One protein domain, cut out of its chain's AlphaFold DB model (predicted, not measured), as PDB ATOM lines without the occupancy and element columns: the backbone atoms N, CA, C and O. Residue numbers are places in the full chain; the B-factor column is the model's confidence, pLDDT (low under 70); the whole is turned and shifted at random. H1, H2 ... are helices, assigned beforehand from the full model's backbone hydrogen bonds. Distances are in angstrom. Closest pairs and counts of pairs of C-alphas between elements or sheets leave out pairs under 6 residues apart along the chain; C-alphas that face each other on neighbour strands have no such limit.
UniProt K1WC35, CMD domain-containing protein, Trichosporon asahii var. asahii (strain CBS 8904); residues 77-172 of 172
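What this domain is: This is residues 77 to 172 of the 172 residues of the protein "CMD domain-containing protein" of Trichosporon asahii var. asahii (strain CBS 8904) (UniProt K1WC35). Four shorter helices cluster on one stretch of a long helix, H5, and residues 160 to 172, of which 160 to 169 belong to H5, stick out of this small body as an arm. H1 and H2 fold back on each other as a hairpin, H3 packs on H1 and H5, little H4 sits at the corner where H5 begins, and a loop, residues 124 to 130, sticks out as well. The printed part has 96 residues with five named helices, H1 to H5 in that order, and no named strand; its class is all helix. The whole is compact, with a radius of gyration of the C-alphas of 14.3 A, yet elongated, spanning 49 by 31 by 27 A.

Where its parts are: H1, residues 79 to 93, starts at C-alpha 79 (0.938, 59.667, -28.414) and is 20.9 A long. H2, residues 96 to 108, measures 18.8 A. H3, residues 113 to 120, measures 10.7 A, and H4, residues 134 to 139, measures 7.5 A. H5, residues 141 to 169, runs 42.1 A from C-alpha 141 (-10.840, 35.530, -34.484) to C-alpha 169 (11.067, 54.779, -4.150).

How they stand to each other: H1 and H2 form a helical hairpin at a shallow tilt of 17 degrees, opposite ways; their closest C-alphas, of Ser 83 and Ala 106, are 5.0 A apart. H1 touches H3 at a steep tilt of 36 degrees, only just beyond shallow, with C-alphas 88 and 119 closest at 6.5 A. With residues 91 to 92 alone H1 touches H5, closest at the C-alphas of Ala 91 and Ala 147, 5.2 A. H2 and H3, also a helical hairpin, only just touch, with 3 pairs of C-alphas within 8 A, the closest being 107 and 113 at 7.4 A. H2 touches residues 147 to 158 of H5 at a steep tilt of 50 degrees, the same way, with C-alphas 100 and 154 closest at 5.3 A. H3 touches H5 at a shallow tilt of 24 degrees, opposite ways, closest at C-alphas 120 and 148, 5.4 A. H4 touches H3, closest at C-alphas 135 and 120, 5.6 A, but touches H5 only at the corner by their link, closest at C-alphas 136 and 144, 4.6 A. H2 and H4 are apart. In H1, H3, H4 and H5 every O i to N i+4 pair is within hydrogen-bond range; in H2 8 of 9 are.

The domain as a whole: The two C-alphas farthest apart, of Tyr 138 and Gln 172, are 48.9 A apart. Without the stretches that stand free, the body spans 28 by 26 by 22 A. The printed part has no cut. The link from H3 to H4, residues 121 to 133, is long; the others are tight. Mean pLDDT of the printed part is 77.4, with residues 119 to 137, 139, 141 and 172 under 70.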
ATOM      1  N   LEU A  77      -1.626  64.270 -33.870       84.31
ATOM      2  CA  LEU A  77      -2.119  63.087 -33.164       84.31
ATOM      3  C   LEU A  77      -1.359  62.874 -31.856       84.31
ATOM      4  O   LEU A  77      -0.127  62.830 -31.850       84.31
ATOM      5  N   GLU A  78      -2.098  62.720 -30.757       88.44
ATOM      6  CA  GLU A  78      -1.523  62.418 -29.445       88.44
ATOM      7  C   GLU A  78      -0.833  61.048 -29.428       88.44
ATOM      8  O   GLU A  78      -1.217  60.117 -30.142       88.44
ATOM      9  N   LEU A  79       0.163  60.902 -28.553       89.44
ATOM     10  CA  LEU A  79       0.938  59.667 -28.414       89.44
ATOM     11  C   LEU A  79       0.075  58.452 -28.075       89.44
ATOM     12  O   LEU A  79       0.347  57.360 -28.565       89.44
ATOM     13  N   LYS A  80      -0.984  58.649 -27.288       89.44
ATOM     14  CA  LYS A  80      -1.915  57.593 -26.901       89.44
ATOM     15  C   LYS A  80      -2.616  56.986 -28.132       89.44
ATOM     16  O   LYS A  80      -2.581  55.778 -28.348       89.44
ATOM     17  N   HIS A  81      -3.111  57.831 -29.039       88.06
ATOM     18  CA  HIS A  81      -3.760  57.388 -30.276       88.06
ATOM     19  C   HIS A  81      -2.763  56.776 -31.272       88.06
ATOM     20  O   HIS A  81      -3.096  55.835 -31.988       88.06
ATOM     21  N   ARG A  82      -1.514  57.261 -31.298       92.06
ATOM     22  CA  ARG A  82      -0.437  56.633 -32.086       92.06
ATOM     23  C   ARG A  82      -0.141  55.223 -31.593       92.06
ATOM     24  O   ARG A  82      -0.045  54.309 -32.407       92.06
ATOM     25  N   SER A  83      -0.045  55.044 -30.275       91.50
ATOM     26  CA  SER A  83       0.112  53.724 -29.668       91.50
ATOM     27  C   SER A  83      -1.040  52.797 -30.043       91.50
ATOM     28  O   SER A  83      -0.767  51.668 -30.440       91.50
ATOM     29  N   LEU A  84      -2.289  53.279 -30.000       87.50
ATOM     30  CA  LEU A  84      -3.472  52.505 -30.395       87.50
ATOM     31  C   LEU A  84      -3.358  51.969 -31.832       87.50
ATOM     32  O   LEU A  84      -3.512  50.775 -32.067       87.50
ATOM     33  N   VAL A  85      -3.005  52.829 -32.791       89.06
ATOM     34  CA  VAL A  85      -2.815  52.416 -34.192       89.06
ATOM     35  C   VAL A  85      -1.722  51.350 -34.315       89.06
ATOM     36  O   VAL A  85      -1.901  50.350 -35.011       89.06
ATOM     37  N   VAL A  86      -0.593  51.538 -33.627       91.12
ATOM     38  CA  VAL A  86       0.535  50.602 -33.700       91.12
ATOM     39  C   VAL A  86       0.176  49.239 -33.106       91.12
ATOM     40  O   VAL A  86       0.450  48.229 -33.752       91.12
ATOM     41  N   ILE A  87      -0.470  49.172 -31.935       88.19
ATOM     42  CA  ILE A  87      -0.848  47.878 -31.340       88.19
ATOM     43  C   ILE A  87      -1.823  47.107 -32.240       88.19
ATOM     44  O   ILE A  87      -1.656  45.901 -32.409       88.19
ATOM     45  N   THR A  88      -2.767  47.786 -32.901       81.81
ATOM     46  CA  THR A  88      -3.702  47.159 -33.847       81.81
ATOM     47  C   THR A  88      -2.974  46.598 -35.072       81.81
ATOM     48  O   THR A  88      -3.235  45.466 -35.477       81.81
ATOM     49  N   ILE A  89      -2.022  47.348 -35.642       84.00
ATOM     50  CA  ILE A  89      -1.220  46.891 -36.790       84.00
ATOM     51  C   ILE A  89      -0.364  45.680 -36.407       84.00
ATOM     52  O   ILE A  89      -0.326  44.694 -37.142       84.00
ATOM     53  N   LEU A  90       0.305  45.727 -35.251       87.62
ATOM     54  CA  LEU A  90       1.162  44.636 -34.784       87.62
ATOM     55  C   LEU A  90       0.356  43.374 -34.461       87.62
ATOM     56  O   LEU A  90       0.796  42.272 -34.792       87.62
ATOM     57  N   ALA A  91      -0.835  43.536 -33.882       79.56
ATOM     58  CA  ALA A  91      -1.775  42.449 -33.641       79.56
ATOM     59  C   ALA A  91      -2.234  41.792 -34.953       79.56
ATOM     60  O   ALA A  91      -2.167  40.571 -35.091       79.56
ATOM     61  N   LEU A  92      -2.618  42.583 -35.962       78.50
ATOM     62  CA  LEU A  92      -2.991  42.061 -37.284       78.50
ATOM     63  C   LEU A  92      -1.819  41.355 -37.982       78.50
ATOM     64  O   LEU A  92      -1.991  40.282 -38.572       78.50
ATOM     65  N   GLY A  93      -0.620  41.928 -37.886       79.75
ATOM     66  CA  GLY A  93       0.603  41.386 -38.475       79.75
ATOM     67  C   GLY A  93       1.140  40.125 -37.789       79.75
ATOM     68  O   GLY A  93       1.944  39.418 -38.389       79.75
ATOM     69  N   GLY A  94       0.684  39.799 -36.572       79.44
ATOM     70  CA  GLY A  94       1.233  38.686 -35.782       79.44
ATOM     71  C   GLY A  94       2.642  38.972 -35.246       79.44
ATOM     72  O   GLY A  94       3.464  38.072 -35.106       79.44
ATOM     73  N   HIS A  95       2.964  40.240 -34.986       86.56
ATOM     74  CA  HIS A  95       4.291  40.666 -34.535       86.56
ATOM     75  C   HIS A  95       4.401  40.626 -33.007       86.56
ATOM     76  O   HIS A  95       4.553  41.657 -32.355       86.56
ATOM     77  N   GLU A  96       4.327  39.425 -32.430       85.94
ATOM     78  CA  GLU A  96       4.137  39.220 -30.985       85.94
ATOM     79  C   GLU A  96       5.144  39.974 -30.102       85.94
ATOM     80  O   GLU A  96       4.762  40.651 -29.148       85.94
ATOM     81  N   LYS A  97       6.439  39.899 -30.439       85.56
ATOM     82  CA  LYS A  97       7.517  40.524 -29.648       85.56
ATOM     83  C   LYS A  97       7.393  42.047 -29.595       85.56
ATOM     84  O   LYS A  97       7.615  42.649 -28.545       85.56
ATOM     85  N   GLU A  98       7.044  42.658 -30.723       87.88
ATOM     86  CA  GLU A  98       6.846  44.104 -30.818       87.88
ATOM     87  C   GLU A  98       5.529  44.512 -30.154       87.88
ATOM     88  O   GLU A  98       5.476  45.533 -29.469       87.88
ATOM     89  N   LEU A  99       4.482  43.686 -30.279       88.12
ATOM     90  CA  LEU A  99       3.185  43.927 -29.650       88.12
ATOM     91  C   LEU A  99       3.320  44.052 -28.127       88.12
ATOM     92  O   LEU A  99       2.750  44.974 -27.547       88.12
ATOM     93  N   THR A 100       4.128  43.208 -27.480       89.88
ATOM     94  CA  THR A 100       4.422  43.332 -26.042       89.88
ATOM     95  C   THR A 100       5.034  44.694 -25.700       89.88
ATOM     96  O   THR A 100       4.526  45.395 -24.823       89.88
ATOM     97  N   GLY A 101       6.099  45.103 -26.401       89.38
ATOM     98  CA  GLY A 101       6.784  46.375 -26.141       89.38
ATOM     99  C   GLY A 101       5.877  47.588 -26.359       89.38
ATOM    100  O   GLY A 101       5.821  48.493 -25.524       89.38
ATOM    101  N   HIS A 102       5.103  47.572 -27.443       92.69
ATOM    102  CA  HIS A 102       4.182  48.651 -27.782       92.69
ATOM    103  C   HIS A 102       2.927  48.691 -26.903       92.69
ATOM    104  O   HIS A 102       2.394  49.777 -26.690       92.69
ATOM    105  N   THR A 103       2.504  47.568 -26.317       91.81
ATOM    106  CA  THR A 103       1.432  47.547 -25.306       91.81
ATOM    107  C   THR A 103       1.873  48.265 -24.034       91.81
ATOM    108  O   THR A 103       1.178  49.158 -23.554       91.81
ATOM    109  N   LYS A 104       3.077  47.963 -23.526       92.94
ATOM    110  CA  LYS A 104       3.640  48.690 -22.372       92.94
ATOM    111  C   LYS A 104       3.806  50.180 -22.686       92.94
ATOM    112  O   LYS A 104       3.509  51.031 -21.851       92.94
ATOM    113  N   GLY A 105       4.226  50.512 -23.907       92.38
ATOM    114  CA  GLY A 105       4.317  51.902 -24.353       92.38
ATOM    115  C   GLY A 105       2.978  52.610 -24.536       92.38
ATOM    116  O   GLY A 105       2.900  53.818 -24.325       92.38
ATOM    117  N   ALA A 106       1.910  51.890 -24.878       91.62
ATOM    118  CA  ALA A 106       0.554  52.425 -24.895       91.62
ATOM    119  C   ALA A 106       0.128  52.886 -23.497       91.62
ATOM    120  O   ALA A 106      -0.266  54.041 -23.345       91.62
ATOM    121  N   LEU A 107       0.325  52.034 -22.486       91.81
ATOM    122  CA  LEU A 107       0.034  52.360 -21.087       91.81
ATOM    123  C   LEU A 107       0.818  53.596 -20.619       91.81
ATOM    124  O   LEU A 107       0.233  54.541 -20.099       91.81
ATOM    125  N   ARG A 108       2.130  53.659 -20.900       93.00
ATOM    126  CA  ARG A 108       2.966  54.838 -20.577       93.00
ATOM    127  C   ARG A 108       2.505  56.119 -21.271       93.00
ATOM    128  O   ARG A 108       2.658  57.207 -20.725       93.00
ATOM    129  N   ASN A 109       1.954  55.999 -22.477       91.31
ATOM    130  CA  ASN A 109       1.414  57.127 -23.229       91.31
ATOM    131  C   ASN A 109      -0.011  57.515 -22.799       91.31
ATOM    132  O   ASN A 109      -0.553  58.468 -23.359       91.31
ATOM    133  N   GLY A 110      -0.598  56.821 -21.819       88.44
ATOM    134  CA  GLY A 110      -1.888  57.158 -21.220       88.44
ATOM    135  C   GLY A 110      -3.083  56.379 -21.766       88.44
ATOM    136  O   GLY A 110      -4.208  56.789 -21.504       88.44
ATOM    137  N   LEU A 111      -2.867  55.293 -22.519       88.00
ATOM    138  CA  LEU A 111      -3.940  54.329 -22.785       88.00
ATOM    139  C   LEU A 111      -4.253  53.542 -21.510       88.00
ATOM    140  O   LEU A 111      -3.349  53.123 -20.791       88.00
ATOM    141  N   THR A 112      -5.532  53.310 -21.259       88.81
ATOM    142  CA  THR A 112      -6.019  52.442 -20.188       88.81
ATOM    143  C   THR A 112      -6.030  50.980 -20.629       88.81
ATOM    144  O   THR A 112      -6.033  50.659 -21.819       88.81
ATOM    145  N   GLU A 113      -6.054  50.064 -19.659       85.81
ATOM    146  CA  GLU A 113      -6.229  48.636 -19.945       85.81
ATOM    147  C   GLU A 113      -7.541  48.348 -20.662       85.81
ATOM    148  O   GLU A 113      -7.564  47.468 -21.518       85.81
ATOM    149  N   ASP A 114      -8.603  49.089 -20.343       82.38
ATOM    150  CA  ASP A 114      -9.892  48.940 -21.009       82.38
ATOM    151  C   ASP A 114      -9.794  49.413 -22.467       82.38
ATOM    152  O   ASP A 114     -10.100  48.632 -23.359       82.38
ATOM    153  N   GLU A 115      -9.225  50.593 -22.754       82.25
ATOM    154  CA  GLU A 115      -8.993  51.050 -24.143       82.25
ATOM    155  C   GLU A 115      -8.132  50.068 -24.962       82.25
ATOM    156  O   GLU A 115      -8.367  49.859 -26.153       82.25
ATOM    157  N   ILE A 116      -7.127  49.444 -24.338       83.31
ATOM    158  CA  ILE A 116      -6.295  48.422 -24.988       83.31
ATOM    159  C   ILE A 116      -7.082  47.123 -25.192       83.31
ATOM    160  O   ILE A 116      -6.970  46.509 -26.255       83.31
ATOM    161  N   ARG A 117      -7.867  46.693 -24.197       76.88
ATOM    162  CA  ARG A 117      -8.729  45.506 -24.284       76.88
ATOM    163  C   ARG A 117      -9.719  45.653 -25.429       76.88
ATOM    164  O   ARG A 117      -9.839  44.709 -26.211       76.88
ATOM    165  N   GLU A 118     -10.318  46.834 -25.572       70.19
ATOM    166  CA  GLU A 118     -11.216  47.148 -26.685       70.19
ATOM    167  C   GLU A 118     -10.525  46.962 -28.041       70.19
ATOM    168  O   GLU A 118     -11.116  46.429 -28.976       70.19
ATOM    169  N   ALA A 119      -9.237  47.297 -28.159       69.94
ATOM    170  CA  ALA A 119      -8.511  47.154 -29.418       69.94
ATOM    171  C   ALA A 119      -8.271  45.689 -29.850       69.94
ATOM    172  O   ALA A 119      -8.170  45.430 -31.055       69.94
ATOM    173  N   VAL A 120      -8.142  44.734 -28.912       59.91
ATOM    174  CA  VAL A 120      -7.610  43.381 -29.205       59.91
ATOM    175  C   VAL A 120      -8.495  42.183 -28.816       59.91
ATOM    176  O   VAL A 120      -8.214  41.088 -29.299       59.91
ATOM    177  N   SER A 121      -9.535  42.330 -27.985       48.12
ATOM    178  CA  SER A 121     -10.234  41.200 -27.326       48.12
ATOM    179  C   SER A 121     -11.761  41.181 -27.498       48.12
ATOM    180  O   SER A 121     -12.338  42.237 -27.751       48.12
ATOM    181  N   PRO A 122     -12.458  40.037 -27.299       39.25
ATOM    182  CA  PRO A 122     -13.900  39.995 -27.120       39.25
ATOM    183  C   PRO A 122     -14.254  40.134 -25.620       39.25
ATOM    184  O   PRO A 122     -13.596  39.529 -24.767       39.25
ATOM    185  N   PRO A 123     -15.304  40.882 -25.251       44.56
ATOM    186  CA  PRO A 123     -15.733  40.971 -23.858       44.56
ATOM    187  C   PRO A 123     -16.347  39.642 -23.369       44.56
ATOM    188  O   PRO A 123     -16.876  38.869 -24.180       44.56
ATOM    189  N   PRO A 124     -16.323  39.355 -22.050       48.00
ATOM    190  CA  PRO A 124     -17.173  38.320 -21.483       48.00
ATOM    191  C   PRO A 124     -18.639  38.667 -21.756       48.00
ATOM    192  O   PRO A 124     -19.088  39.790 -21.539       48.00
ATOM    193  N   LEU A 125     -19.374  37.682 -22.269       46.56
ATOM    194  CA  LEU A 125     -20.819  37.734 -22.432       46.56
ATOM    195  C   LEU A 125     -21.426  38.043 -21.060       46.56
ATOM    196  O   LEU A 125     -21.360  37.172 -20.202       46.56
ATOM    197  N   ILE A 126     -21.917  39.266 -20.851       42.78
ATOM    198  CA  ILE A 126     -23.064  39.699 -20.030       42.78
ATOM    199  C   ILE A 126     -22.873  41.209 -19.760       42.78
ATOM    200  O   ILE A 126     -21.952  41.615 -19.063       42.78
ATOM    201  N   GLU A 127     -23.774  41.998 -20.354       46.53
ATOM    202  CA  GLU A 127     -24.152  43.383 -20.017       46.53
ATOM    203  C   GLU A 127     -23.068  44.475 -20.020       46.53
ATOM    204  O   GLU A 127     -22.446  44.755 -19.004       46.53
ATOM    205  N   THR A 128     -22.923  45.197 -21.138       35.06
ATOM    206  CA  THR A 128     -23.263  46.635 -21.298       35.06
ATOM    207  C   THR A 128     -22.747  47.173 -22.640       35.06
ATOM    208  O   THR A 128     -21.864  46.605 -23.276       35.06
ATOM    209  N   ASP A 129     -23.409  48.224 -23.110       40.75
ATOM    210  CA  ASP A 129     -23.381  48.799 -24.449       40.75
ATOM    211  C   ASP A 129     -22.006  49.233 -25.005       40.75
ATOM    212  O   ASP A 129     -21.285  50.010 -24.393       40.75
ATOM    213  N   ILE A 130     -21.754  48.788 -26.249       38.91
ATOM    214  CA  ILE A 130     -20.948  49.380 -27.342       38.91
ATOM    215  C   ILE A 130     -19.518  49.873 -26.989       38.91
ATOM    216  O   ILE A 130     -19.387  50.952 -26.419       38.91
ATOM    217  N   GLN A 131     -18.464  49.219 -27.532       36.50
ATOM    218  CA  GLN A 131     -17.462  49.819 -28.465       36.50
ATOM    219  C   GLN A 131     -16.190  48.965 -28.756       36.50
ATOM    220  O   GLN A 131     -15.252  48.963 -27.988       36.50
ATOM    221  N   MET A 132     -16.075  48.458 -30.000       46.66
ATOM    222  CA  MET A 132     -14.835  48.443 -30.826       46.66
ATOM    223  C   MET A 132     -13.783  47.286 -30.803       46.66
ATOM    224  O   MET A 132     -12.624  47.522 -31.113       46.66
ATOM    225  N   MET A 133     -14.232  46.033 -30.711       56.41
ATOM    226  CA  MET A 133     -13.992  44.769 -31.490       56.41
ATOM    227  C   MET A 133     -13.056  44.658 -32.747       56.41
ATOM    228  O   MET A 133     -13.181  43.697 -33.520       56.41
ATOM    229  N   HIS A 134     -12.138  45.582 -33.039       61.00
ATOM    230  CA  HIS A 134     -11.620  45.757 -34.413       61.00
ATOM    231  C   HIS A 134     -10.703  44.644 -34.938       61.00
ATOM    232  O   HIS A 134     -10.920  44.161 -36.051       61.00
ATOM    233  N   VAL A 135      -9.684  44.209 -34.186       63.66
ATOM    234  CA  VAL A 135      -8.734  43.203 -34.708       63.66
ATOM    235  C   VAL A 135      -9.421  41.855 -34.927       63.66
ATOM    236  O   VAL A 135      -9.161  41.194 -35.926       63.66
ATOM    237  N   MET A 136     -10.336  41.457 -34.046       68.62
ATOM    238  CA  MET A 136     -11.098  40.218 -34.218       68.62
ATOM    239  C   MET A 136     -12.095  40.299 -35.367       68.62
ATOM    240  O   MET A 136     -12.146  39.387 -36.192       68.62
ATOM    241  N   GLY A 137     -12.865  41.388 -35.429       64.88
ATOM    242  CA  GLY A 137     -13.889  41.576 -36.451       64.88
ATOM    243  C   GLY A 137     -13.310  41.701 -37.860       64.88
ATOM    244  O   GLY A 137     -13.836  41.094 -38.788       64.88
ATOM    245  N   TYR A 138     -12.208  42.440 -38.021       70.50
ATOM    246  CA  TYR A 138     -11.618  42.721 -39.337       70.50
ATOM    247  C   TYR A 138     -10.397  41.856 -39.675       70.50
ATOM    248  O   TYR A 138     -10.112  41.632 -40.848       70.50
ATOM    249  N   GLY A 139      -9.671  41.362 -38.671       69.50
ATOM    250  CA  GLY A 139      -8.475  40.527 -38.835       69.50
ATOM    251  C   GLY A 139      -8.695  39.029 -38.630       69.50
ATOM    252  O   GLY A 139      -7.793  38.239 -38.909       69.50
ATOM    253  N   GLY A 140      -9.875  38.632 -38.151       71.56
ATOM    254  CA  GLY A 140     -10.228  37.249 -37.852       71.56
ATOM    255  C   GLY A 140      -9.961  36.847 -36.398       71.56
ATOM    256  O   GLY A 140      -8.972  37.235 -35.771       71.56
ATOM    257  N   PHE A 141     -10.846  35.996 -35.875       69.44
ATOM    258  CA  PHE A 141     -10.840  35.530 -34.484       69.44
ATOM    259  C   PHE A 141      -9.507  34.920 -34.008       69.44
ATOM    260  O   PHE A 141      -9.084  35.276 -32.908       69.44
ATOM    261  N   PRO A 142      -8.798  34.071 -34.787       76.44
ATOM    262  CA  PRO A 142      -7.527  33.503 -34.333       76.44
ATOM    263  C   PRO A 142      -6.465  34.564 -34.010       76.44
ATOM    264  O   PRO A 142      -5.826  34.489 -32.964       76.44
ATOM    265  N   LYS A 143      -6.330  35.589 -34.865       70.50
ATOM    266  CA  LYS A 143      -5.346  36.669 -34.684       70.50
ATOM    267  C   LYS A 143      -5.667  37.541 -33.479       70.50
ATOM    268  O   LYS A 143      -4.771  37.903 -32.722       70.50
ATOM    269  N   GLY A 144      -6.943  37.857 -33.269       73.31
ATOM    270  CA  GLY A 144      -7.338  38.621 -32.089       73.31
ATOM    271  C   GLY A 144      -7.136  37.845 -30.783       73.31
ATOM    272  O   GLY A 144      -6.666  38.420 -29.809       73.31
ATOM    273  N   LEU A 145      -7.424  36.537 -30.751       77.38
ATOM    274  CA  LEU A 145      -7.252  35.728 -29.533       77.38
ATOM    275  C   LEU A 145      -5.775  35.638 -29.130       77.38
ATOM    276  O   LEU A 145      -5.433  35.739 -27.951       77.38
ATOM    277  N   GLU A 146      -4.896  35.489 -30.119       80.00
ATOM    278  CA  GLU A 146      -3.451  35.530 -29.925       80.00
ATOM    279  C   GLU A 146      -2.981  36.894 -29.404       80.00
ATOM    280  O   GLU A 146      -2.295  36.956 -28.377       80.00
ATOM    281  N   ALA A 147      -3.406  37.985 -30.050       74.81
ATOM    282  CA  ALA A 147      -3.087  39.343 -29.623       74.81
ATOM    283  C   ALA A 147      -3.540  39.609 -28.182       74.81
ATOM    284  O   ALA A 147      -2.773  40.160 -27.393       74.81
ATOM    285  N   PHE A 148      -4.739  39.158 -27.806       78.94
ATOM    286  CA  PHE A 148      -5.261  39.336 -26.456       78.94
ATOM    287  C   PHE A 148      -4.388  38.675 -25.389       78.94
ATOM    288  O   PHE A 148      -4.065  39.306 -24.382       78.94
ATOM    289  N   ARG A 149      -3.950  37.431 -25.614       82.88
ATOM    290  CA  ARG A 149      -3.051  36.728 -24.686       82.88
ATOM    291  C   ARG A 149      -1.740  37.494 -24.488       82.88
ATOM    292  O   ARG A 149      -1.262  37.628 -23.364       82.88
ATOM    293  N   ILE A 150      -1.153  37.988 -25.577       83.88
ATOM    294  CA  ILE A 150       0.125  38.717 -25.554       83.88
ATOM    295  C   ILE A 150      -0.024  40.042 -24.808       83.88
ATOM    296  O   ILE A 150       0.799  40.368 -23.953       83.88
ATOM    297  N   VAL A 151      -1.091  40.781 -25.108       82.69
ATOM    298  CA  VAL A 151      -1.426  42.052 -24.465       82.69
ATOM    299  C   VAL A 151      -1.684  41.861 -22.971       82.69
ATOM    300  O   VAL A 151      -1.115  42.594 -22.165       82.69
ATOM    301  N   GLY A 152      -2.467  40.848 -22.587       82.31
ATOM    302  CA  GLY A 152      -2.736  40.530 -21.183       82.31
ATOM    303  C   GLY A 152      -1.457  40.239 -20.398       82.31
ATOM    304  O   GLY A 152      -1.235  40.815 -19.335       82.31
ATOM    305  N   ASN A 153      -0.555  39.429 -20.961       85.81
ATOM    306  CA  ASN A 153       0.750  39.171 -20.347       85.81
ATOM    307  C   ASN A 153       1.590  40.453 -20.215       85.81
ATOM    308  O   ASN A 153       2.201  40.682 -19.172       85.81
ATOM    309  N   ALA A 154       1.602  41.306 -21.244       85.94
ATOM    310  CA  ALA A 154       2.353  42.560 -21.235       85.94
ATOM    311  C   ALA A 154       1.852  43.540 -20.160       85.94
ATOM    312  O   ALA A 154       2.668  44.194 -19.508       85.94
ATOM    313  N   ILE A 155       0.530  43.624 -19.965       87.94
ATOM    314  CA  ILE A 155      -0.113  44.433 -18.919       87.94
ATOM    315  C   ILE A 155       0.305  43.938 -17.530       87.94
ATOM    316  O   ILE A 155       0.743  44.731 -16.698       87.94
ATOM    317  N   GLU A 156       0.233  42.630 -17.282       89.81
ATOM    318  CA  GLU A 156       0.603  42.056 -15.984       89.81
ATOM    319  C   GLU A 156       2.095  42.229 -15.671       89.81
ATOM    320  O   GLU A 156       2.467  42.539 -14.538       89.81
ATOM    321  N   GLU A 157       2.968  42.084 -16.670       89.88
ATOM    322  CA  GLU A 157       4.386  42.422 -16.526       89.88
ATOM    323  C   GLU A 157       4.587  43.905 -16.197       89.88
ATOM    324  O   GLU A 157       5.340  44.227 -15.279       89.88
ATOM    325  N   TYR A 158       3.889  44.807 -16.894       89.94
ATOM    326  CA  TYR A 158       3.984  46.245 -16.649       89.94
ATOM    327  C   TYR A 158       3.552  46.616 -15.225       89.94
ATOM    328  O   TYR A 158       4.272  47.341 -14.543       89.94
ATOM    329  N   LYS A 159       2.436  46.070 -14.726       90.75
ATOM    330  CA  LYS A 159       1.993  46.284 -13.335       90.75
ATOM    331  C   LYS A 159       3.049  45.853 -12.322       90.75
ATOM    332  O   LYS A 159       3.312  46.577 -11.365       90.75
ATOM    333  N   LYS A 160       3.676  44.690 -12.535       91.12
ATOM    334  CA  LYS A 160       4.755  44.188 -11.670       91.12
ATOM    335  C   LYS A 160       5.973  45.108 -11.694       91.12
ATOM    336  O   LYS A 160       6.534  45.383 -10.637       91.12
ATOM    337  N   GLU A 161       6.363  45.593 -12.875       89.25
ATOM    338  CA  GLU A 161       7.443  46.574 -13.033       89.25
ATOM    339  C   GLU A 161       7.131  47.863 -12.255       89.25
ATOM    340  O   GLU A 161       7.958  48.297 -11.457       89.25
ATOM    341  N   GLN A 162       5.925  48.426 -12.405       88.81
ATOM    342  CA  GLN A 162       5.517  49.645 -11.691       88.81
ATOM    343  C   GLN A 162       5.472  49.452 -10.169       88.81
ATOM    344  O   GLN A 162       5.973  50.293  -9.427       88.81
ATOM    345  N   ALA A 163       4.938  48.326  -9.689       88.25
ATOM    346  CA  ALA A 163       4.916  48.011  -8.261       88.25
ATOM    347  C   ALA A 163       6.333  47.867  -7.676       88.25
ATOM    348  O   ALA A 163       6.600  48.314  -6.561       88.25
ATOM    349  N   ALA A 164       7.258  47.265  -8.432       87.94
ATOM    350  CA  ALA A 164       8.655  47.143  -8.028       87.94
ATOM    351  C   ALA A 164       9.385  48.497  -8.014       87.94
ATOM    352  O   ALA A 164      10.229  48.715  -7.146       87.94
ATOM    353  N   GLU A 165       9.076  49.392  -8.955       85.38
ATOM    354  CA  GLU A 165       9.599  50.764  -9.001       85.38
ATOM    355  C   GLU A 165       9.131  51.568  -7.778       85.38
ATOM    356  O   GLU A 165       9.956  52.126  -7.055       85.38
ATOM    357  N   GLN A 166       7.826  51.537  -7.483       81.88
ATOM    358  CA  GLN A 166       7.236  52.217  -6.327       81.88
ATOM    359  C   GLN A 166       7.854  51.721  -5.011       81.88
ATOM    360  O   GLN A 166       8.309  52.513  -4.192       81.88
ATOM    361  N   ALA A 167       7.994  50.402  -4.848       86.31
ATOM    362  CA  ALA A 167       8.598  49.814  -3.653       86.31
ATOM    363  C   ALA A 167      10.091  50.160  -3.463       86.31
ATOM    364  O   ALA A 167      10.614  49.998  -2.358       86.31
ATOM    365  N   LYS A 168      10.805  50.574  -4.521       83.06
ATOM    366  CA  LYS A 168      12.174  51.109  -4.413       83.06
ATOM    367  C   LYS A 168      12.167  52.575  -3.990       83.06
ATOM    368  O   LYS A 168      13.023  52.951  -3.196       83.06
ATOM    369  N   GLN A 169      11.224  53.365  -4.503       75.06
ATOM    370  CA  GLN A 169      11.067  54.779  -4.150       75.06
ATOM    371  C   GLN A 169      10.651  54.947  -2.687       75.06
ATOM    372  O   GLN A 169      11.219  55.776  -1.993       75.06
ATOM    373  N   ASP A 170       9.766  54.087  -2.180       80.62
ATOM    374  CA  ASP A 170       9.312  54.119  -0.780       80.62
ATOM    375  C   ASP A 170      10.407  53.727   0.239       80.62
ATOM    376  O   ASP A 170      10.211  53.839   1.449       80.62
ATOM    377  N   LYS A 171      11.553  53.212  -0.232       73.00
ATOM    378  CA  LYS A 171      12.704  52.796   0.591       73.00
ATOM    379  C   LYS A 171      13.875  53.786   0.556       73.00
ATOM    380  O   LYS A 171      14.884  53.513   1.212       73.00
ATOM    381  N   GLN A 172      13.777  54.858  -0.228       54.81
ATOM    382  CA  GLN A 172      14.763  55.943  -0.315       54.81
ATOM    383  C   GLN A 172      14.325  57.130   0.540       54.81
ATOM    384  O   GLN A 172      15.234  57.766   1.118       54.81
TER     385      GLN A 172